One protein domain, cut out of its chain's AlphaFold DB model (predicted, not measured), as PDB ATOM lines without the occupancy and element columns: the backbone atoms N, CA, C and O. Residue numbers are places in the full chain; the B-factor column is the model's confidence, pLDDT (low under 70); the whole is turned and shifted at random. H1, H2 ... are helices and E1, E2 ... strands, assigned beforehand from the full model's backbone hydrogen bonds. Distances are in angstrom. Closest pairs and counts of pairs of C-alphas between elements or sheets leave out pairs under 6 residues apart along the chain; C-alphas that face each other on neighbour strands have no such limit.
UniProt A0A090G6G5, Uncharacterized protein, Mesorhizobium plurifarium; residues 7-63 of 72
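What this domain is: This is residues 7 to 63 of the 72 residues of an uncharacterized protein of Mesorhizobium plurifarium (UniProt A0A090G6G5). A strongly twisted three-stranded sheet makes the body of a rod, with a short helix near each end, H1 at one and H2 at the other. The 57 printed residues run E1, E2, H1, E3, H2; the sheet's order is E1, E2, E3, antiparallel, and the class is mixed. The whole is only just loose, close to compact, with a radius of gyration of the C-alphas of 12.7 A and spans of 37 by 16 by 15 A.

Where its parts are: E1, residues 7 to 16, begins at C-alpha 7 (175.906, 55.291, 104.759), covers 25.8 A and bends by 58 degrees at residue 13. E2, residues 19 to 24, covers 16.9 A. H1 is residues 33 to 40, 11.6 A; E3 is 45 to 49, 13.7 A. H2, residues 53 to 57, 6.3 A, ends at C-alpha 57 (198.743, 55.022, 106.560).

How they stand to each other: E1 and E2 form an antiparallel hairpin, N 11 to O 23 at 2.8 A. E2 and E3 are antiparallel, N 22 to O 46 at 2.8 A. H1 only grazes the sheet; its closest C-alphas to E1 are Phe 37 and Ala 8, 6.5 A. H2 only grazes it too, Ala 56 to Val 20 at 7.6 A between C-alphas. H1 and H2 are apart. Every O i to N i+4 pair is within hydrogen-bond range in H2, 3 of 4 in H1.

The domain as a whole: The farthest C-alphas, Gln 31 and Asp 51, are 37.4 A apart. The printed part has no cut, no link is long, and no printed residue is under 70 in pLDDT.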
ATOM      1  N   ARG A   7     174.580  55.690 105.235       93.62
ATOM      2  CA  ARG A   7     175.906  55.291 104.759       93.62
ATOM      3  C   ARG A   7     176.311  56.161 103.579       93.62
ATOM      4  O   ARG A   7     175.484  56.439 102.713       93.62
ATOM      5  N   ALA A   8     177.583  56.533 103.535       96.25
ATOM      6  CA  ALA A   8     178.180  57.272 102.432       96.25
ATOM      7  C   ALA A   8     179.563  56.714 102.090       96.25
ATOM      8  O   ALA A   8     180.268  56.220 102.972       96.25
ATOM      9  N   LYS A   9     179.967  56.833 100.824       97.88
ATOM     10  CA  LYS A   9     181.364  56.655 100.418       97.88
ATOM     11  C   LYS A   9     182.071  57.999 100.404       97.88
ATOM     12  O   LYS A   9     181.534  58.969  99.876       97.88
ATOM     13  N   PHE A  10     183.283  58.030 100.936       98.38
ATOM     14  CA  PHE A  10     184.177  59.179 100.943       98.38
ATOM     15  C   PHE A  10     185.474  58.829 100.221       98.38
ATOM     16  O   PHE A  10     186.099  57.820 100.538       98.38
ATOM     17  N   CYS A  11     185.893  59.662  99.273       98.00
ATOM     18  CA  CYS A  11     187.199  59.560  98.634       98.00
ATOM     19  C   CYS A  11     188.233  60.339  99.449       98.00
ATOM     20  O   CYS A  11     188.010  61.499  99.799       98.00
ATOM     21  N   CYS A  12     189.377  59.716  99.730       98.06
ATOM     22  CA  CYS A  12     190.542  60.401 100.277       98.06
ATOM     23  C   CYS A  12     191.151  61.310  99.203       98.06
ATOM     24  O   CYS A  12     191.822  60.840  98.284       98.06
ATOM     25  N   GLY A  13     190.897  62.614  99.305       97.62
ATOM     26  CA  GLY A  13     191.358  63.595  98.325       97.62
ATOM     27  C   GLY A  13     192.823  63.977  98.519       97.62
ATOM     28  O   GLY A  13     193.572  64.066  97.549       97.62
ATOM     29  N   SER A  14     193.247  64.192  99.766       97.56
ATOM     30  CA  SER A  14     194.622  64.587 100.084       97.56
ATOM     31  C   SER A  14     195.007  64.254 101.528       97.56
ATOM     32  O   SER A  14     194.165  63.922 102.369       97.56
ATOM     33  N   LYS A  15     196.312  64.340 101.809       95.62
ATOM     34  CA  LYS A  15     196.893  64.167 103.143       95.62
ATOM     35  C   LYS A  15     197.966  65.214 103.402       95.62
ATOM     36  O   LYS A  15     198.747  65.528 102.507       95.62
ATOM     37  N   GLU A  16     198.045  65.673 104.643       94.50
ATOM     38  CA  GLU A  16     199.094  66.561 105.147       94.50
ATOM     39  C   GLU A  16     199.614  65.990 106.472       94.50
ATOM     40  O   GLU A  16     198.977  66.111 107.519       94.50
ATOM     41  N   GLY A  17     200.750  65.286 106.422       90.75
ATOM     42  CA  GLY A  17     201.225  64.495 107.560       90.75
ATOM     43  C   GLY A  17     200.202  63.428 107.966       90.75
ATOM     44  O   GLY A  17     199.830  62.575 107.159       90.75
ATOM     45  N   THR A  18     199.734  63.492 109.213       93.06
ATOM     46  CA  THR A  18     198.673  62.638 109.781       93.06
ATOM     47  C   THR A  18     197.260  63.192 109.582       93.06
ATOM     48  O   THR A  18     196.285  62.569 110.006       93.06
ATOM     49  N   THR A  19     197.125  64.350 108.930       95.88
ATOM     50  CA  THR A  19     195.820  64.920 108.586       95.88
ATOM     51  C   THR A  19     195.326  64.333 107.271       95.88
ATOM     52  O   THR A  19     196.058  64.315 106.280       95.88
ATOM     53  N   VAL A  20     194.076  63.877 107.248       97.56
ATOM     54  CA  VAL A  20     193.410  63.299 106.077       97.56
ATOM     55  C   VAL A  20     192.196  64.144 105.713       97.56
ATOM     56  O   VAL A  20     191.390  64.497 106.581       97.56
ATOM     57  N   PHE A  21     192.073  64.449 104.424       98.19
ATOM     58  CA  PHE A  21     190.971  65.214 103.856       98.19
ATOM     59  C   PHE A  21     190.193  64.329 102.888       98.19
ATOM     60  O   PHE A  21     190.758  63.761 101.948       98.19
ATOM     61  N   MET A  22     188.889  64.218 103.110       98.50
ATOM     62  CA  MET A  22     187.999  63.407 102.296       98.50
ATOM     63  C   MET A  22     186.759  64.186 101.880       98.50
ATOM     64  O   MET A  22     186.316  65.085 102.592       98.50
ATOM     65  N   HIS A  23     186.169  63.777 100.766       98.25
ATOM     66  CA  HIS A  23     184.907  64.301 100.252       98.25
ATOM     67  C   HIS A  23     183.992  63.141  99.864       98.25
ATOM     68  O   HIS A  23     184.472  62.079  99.456       98.25
ATOM     69  N   ALA A  24     182.678  63.320  99.993       97.81
ATOM     70  CA  ALA A  24     181.726  62.310  99.547       97.81
ATOM     71  C   ALA A  24     181.877  62.032  98.044       97.81
ATOM     72  O   ALA A  24     182.069  62.948  97.240       97.81
ATOM     73  N   VAL A  25     181.774  60.762  97.658       97.81
ATOM     74  CA  VAL A  25     181.832  60.360  96.252       97.81
ATOM     75  C   VAL A  25     180.516  60.741  95.586       97.81
ATOM     76  O   VAL A  25     179.461  60.191  95.906       97.81
ATOM     77  N   TYR A  26     180.581  61.688  94.654       96.50
ATOM     78  CA  TYR A  26     179.417  62.156  93.915       96.50
ATOM     79  C   TYR A  26     179.047  61.214  92.766       96.50
ATOM     80  O   TYR A  26     179.914  60.675  92.080       96.50
ATOM     81  N   SER A  27     177.747  61.046  92.525       96.38
ATOM     82  CA  SER A  27     177.226  60.435  91.304       96.38
ATOM     83  C   SER A  27     175.899  61.081  90.910       96.38
ATOM     84  O   SER A  27     175.088  61.439  91.764       96.38
ATOM     85  N   ASP A  28     175.698  61.235  89.607       94.06
ATOM     86  CA  ASP A  28     174.455  61.653  88.960       94.06
ATOM     87  C   ASP A  28     173.521  60.467  88.641       94.06
ATOM     88  O   ASP A  28     172.313  60.656  88.474       94.06
ATOM     89  N   ASP A  29     174.044  59.236  88.626       96.06
ATOM     90  CA  ASP A  29     173.243  58.019  88.529       96.06
ATOM     91  C   ASP A  29     172.496  57.759  89.840       96.06
ATOM     92  O   ASP A  29     173.033  57.196  90.799       96.06
ATOM     93  N   ILE A  30     171.211  58.113  89.858       90.19
ATOM     94  CA  ILE A  30     170.343  57.942  91.023       90.19
ATOM     95  C   ILE A  30     170.123  56.476  91.443       90.19
ATOM     96  O   ILE A  30     169.671  56.218  92.561       90.19
ATOM     97  N   GLN A  31     170.414  55.507  90.572       93.12
ATOM     98  CA  GLN A  31     170.327  54.086  90.916       93.12
ATOM     99  C   GLN A  31     171.599  53.574  91.603       93.12
ATOM    100  O   GLN A  31     171.569  52.519  92.250       93.12
ATOM    101  N   SER A  32     172.696  54.329  91.547       95.06
ATOM    102  CA  SER A  32     173.916  54.021  92.289       95.06
ATOM    103  C   SER A  32     173.757  54.310  93.790       95.06
ATOM    104  O   SER A  32     172.918  55.102  94.223       95.06
ATOM    105  N   GLU A  33     174.569  53.657  94.624       92.94
ATOM    106  CA  GLU A  33     174.631  53.961  96.063       92.94
ATOM    107  C   GLU A  33     175.011  55.426  96.316       92.94
ATOM    108  O   GLU A  33     174.359  56.104  97.109       92.94
ATOM    109  N   ASN A  34     176.005  55.919  95.576       95.75
ATOM    110  CA  ASN A  34     176.496  57.288  95.670       95.75
ATOM    111  C   ASN A  34     175.418  58.292  95.250       95.75
ATOM    112  O   ASN A  34     175.174  59.241  95.980       95.75
ATOM    113  N   GLY A  35     174.713  58.046  94.143       94.62
ATOM    114  CA  GLY A  35     173.661  58.935  93.644       94.62
ATOM    115  C   GLY A  35     172.438  58.987  94.555       94.62
ATOM    116  O   GLY A  35     171.830  60.045  94.724       94.62
ATOM    117  N   ARG A  36     172.096  57.873  95.222       92.38
ATOM    118  CA  ARG A  36     171.078  57.884  96.287       92.38
ATOM    119  C   ARG A  36     171.491  58.778  97.453       92.38
ATOM    120  O   ARG A  36     170.649  59.523  97.952       92.38
ATOM    121  N   PHE A  37     172.758  58.712  97.865       93.38
ATOM    122  CA  PHE A  37     173.295  59.583  98.907       93.38
ATOM    123  C   PHE A  37     173.325  61.047  98.443       93.38
ATOM    124  O   PHE A  37     172.716  61.899  99.088       93.38
ATOM    125  N   THR A  38     173.925  61.352  97.290       95.00
ATOM    126  CA  THR A  38     174.116  62.731  96.816       95.00
ATOM    127  C   THR A  38     172.847  63.434  96.365       95.00
ATOM    128  O   THR A  38     172.779  64.660  96.431       95.00
ATOM    129  N   LYS A  39     171.786  62.704  96.008       94.38
ATOM    130  CA  LYS A  39     170.463  63.316  95.809       94.38
ATOM    131  C   LYS A  39     169.923  63.963  97.084       94.38
ATOM    132  O   LYS A  39     169.270  65.000  97.003       94.38
ATOM    133  N   ALA A  40     170.145  63.338  98.241       92.38
ATOM    134  CA  ALA A  40     169.714  63.866  99.535       92.38
ATOM    135  C   ALA A  40     170.788  64.753 100.191       92.38
ATOM    136  O   ALA A  40     170.465  65.646 100.972       92.38
ATOM    137  N   THR A  41     172.061  64.512  99.878       94.06
ATOM    138  CA  THR A  41     173.226  65.169 100.481       94.06
ATOM    139  C   THR A  41     174.234  65.542  99.387       94.06
ATOM    140  O   THR A  41     175.207  64.823  99.178       94.06
ATOM    141  N   PRO A  42     174.008  66.651  98.655       93.50
ATOM    142  CA  PRO A  42     174.766  66.984  97.440       93.50
ATOM    143  C   PRO A  42     176.276  67.137  97.627       93.50
ATOM    144  O   PRO A  42     177.027  66.998  96.665       93.50
ATOM    145  N   TRP A  43     176.718  67.428  98.849       95.06
ATOM    146  CA  TRP A  43     178.122  67.542  99.215       95.06
ATOM    147  C   TRP A  43     178.320  67.132 100.679       95.06
ATOM    148  O   TRP A  43     177.405  67.266 101.495       95.06
ATOM    149  N   ALA A  44     179.514  66.635 101.002       96.38
ATOM    150  CA  ALA A  44     179.977  66.426 102.370       96.38
ATOM    151  C   ALA A  44     181.508  66.347 102.398       96.38
ATOM    152  O   ALA A  44     182.109  65.735 101.513       96.38
ATOM    153  N   ASP A  45     182.108  66.899 103.451       97.75
ATOM    154  CA  ASP A  45     183.551  66.899 103.687       97.75
ATOM    155  C   ASP A  45     183.872  66.269 105.045       97.75
ATOM    156  O   ASP A  45     183.143  66.451 106.024       97.75
ATOM    157  N   LEU A  46     184.991  65.548 105.111       97.31
ATOM    158  CA  LEU A  46     185.542  64.994 106.343       97.31
ATOM    159  C   LEU A  46     187.017  65.383 106.451       97.31
ATOM    160  O   LEU A  46     187.834  65.034 105.602       97.31
ATOM    161  N   LYS A  47     187.357  66.083 107.533       97.56
ATOM    162  CA  LYS A  47     188.736  66.383 107.918       97.56
ATOM    163  C   LYS A  47     189.026  65.720 109.253       97.56
ATOM    164  O   LYS A  47     188.322  65.969 110.229       97.56
ATOM    165  N   MET A  48     190.082  64.923 109.299       96.25
ATOM    166  CA  MET A  48     190.507  64.241 110.518       96.25
ATOM    167  C   MET A  48     192.016  64.343 110.695       96.25
ATOM    168  O   MET A  48     192.764  64.205 109.732       96.25
ATOM    169  N   ASN A  49     192.459  64.569 111.930       96.75
ATOM    170  CA  ASN A  49     193.835  64.296 112.325       96.75
ATOM    171  C   ASN A  49     193.872  62.907 112.969       96.75
ATOM    172  O   ASN A  49     193.087  62.631 113.877       96.75
ATOM    173  N   VAL A  50     194.749  62.038 112.477       95.38
ATOM    174  CA  VAL A  50     194.863  60.653 112.939       95.38
ATOM    175  C   VAL A  50     196.184  60.494 113.685       95.38
ATOM    176  O   VAL A  50     197.217  60.229 113.080       95.38
ATOM    177  N   ASP A  51     196.149  60.650 115.010       94.06
ATOM    178  CA  ASP A  51     197.360  60.632 115.850       94.06
ATOM    179  C   ASP A  51     198.093  59.284 115.843       94.06
ATOM    180  O   ASP A  51     199.289  59.227 116.120       94.06
ATOM    181  N   ASN A  52     197.396  58.192 115.512       92.06
ATOM    182  CA  ASN A  52     198.033  56.903 115.278       92.06
ATOM    183  C   ASN A  52     198.582  56.840 113.835       92.06
ATOM    184  O   ASN A  52     197.787  56.698 112.899       92.06
ATOM    185  N   PRO A  53     199.913  56.873 113.629       88.00
ATOM    186  CA  PRO A  53     200.501  56.873 112.292       88.00
ATOM    187  C   PRO A  53     200.178  55.601 111.494       88.00
ATOM    188  O   PRO A  53     199.958  55.690 110.285       88.00
ATOM    189  N   ASP A  54     200.053  54.441 112.144       90.56
ATOM    190  CA  ASP A  54     199.725  53.181 111.465       90.56
ATOM    191  C   ASP A  54     198.289  53.188 110.923       90.56
ATOM    192  O   ASP A  54     198.011  52.633 109.860       90.56
ATOM    193  N   ALA A  55     197.370  53.861 111.624       88.12
ATOM    194  CA  ALA A  55     196.008  54.078 111.142       88.12
ATOM    195  C   ALA A  55     195.973  55.147 110.040       88.12
ATOM    196  O   ALA A  55     195.259  54.992 109.051       88.12
ATOM    197  N   ALA A  56     196.784  56.204 110.166       87.62
ATOM    198  CA  ALA A  56     196.893  57.243 109.147       87.62
ATOM    199  C   ALA A  56     197.357  56.676 107.794       87.62
ATOM    200  O   ALA A  56     196.903  57.145 106.749       87.62
ATOM    201  N   ILE A  57     198.243  55.671 107.787       87.19
ATOM    202  CA  ILE A  57     198.743  55.022 106.560       87.19
ATOM    203  C   ILE A  57     197.635  54.265 105.811       87.19
ATOM    204  O   ILE A  57     197.667  54.233 104.586       87.19
ATOM    205  N   GLN A  58     196.623  53.739 106.508       92.81
ATOM    206  CA  GLN A  58     195.523  52.987 105.883       92.81
ATOM    207  C   GLN A  58     194.617  53.852 104.998       92.81
ATOM    208  O   GLN A  58     193.898  53.327 104.145       92.81
ATOM    209  N   PHE A  59     194.651  55.174 105.182       95.44
ATOM    210  CA  PHE A  59     193.985  56.124 104.301       95.44
ATOM    211  C   PHE A  59     194.906  56.482 103.133       95.44
ATOM    212  O   PHE A  59     195.845  57.267 103.276       95.44
ATOM    213  N   GLU A  60     194.637  55.906 101.970       96.06
ATOM    214  CA  GLU A  60     195.370  56.105 100.726       96.06
ATOM    215  C   GLU A  60     194.645  57.130  99.852       96.06
ATOM    216  O   GLU A  60     193.428  57.065  99.678       96.06
ATOM    217  N   VAL A  61     195.390  58.077  99.280       96.88
ATOM    218  CA  VAL A  61     194.829  59.080  98.363       96.88
ATOM    219  C   VAL A  61     194.228  58.392  97.132       96.88
ATOM    220  O   VAL A  61     194.834  57.489  96.556       96.88
ATOM    221  N   GLY A  62     193.029  58.819  96.735       97.50
ATOM    222  CA  GLY A  62     192.261  58.250  95.628       97.50
ATOM    223  C   GLY A  62     191.470  56.985  95.974       97.50
ATOM    224  O   GLY A  62     190.758  56.474  95.111       97.50
ATOM    225  N   LYS A  63     191.568  56.461  97.205       98.00
ATOM    226  CA  LYS A  63     190.720  55.353  97.671       98.00
ATOM    227  C   LYS A  63     189.422  55.857  98.290       98.00
ATOM    228  O   LYS A  63     189.371  56.931  98.889       98.00
TER     229      LYS A  63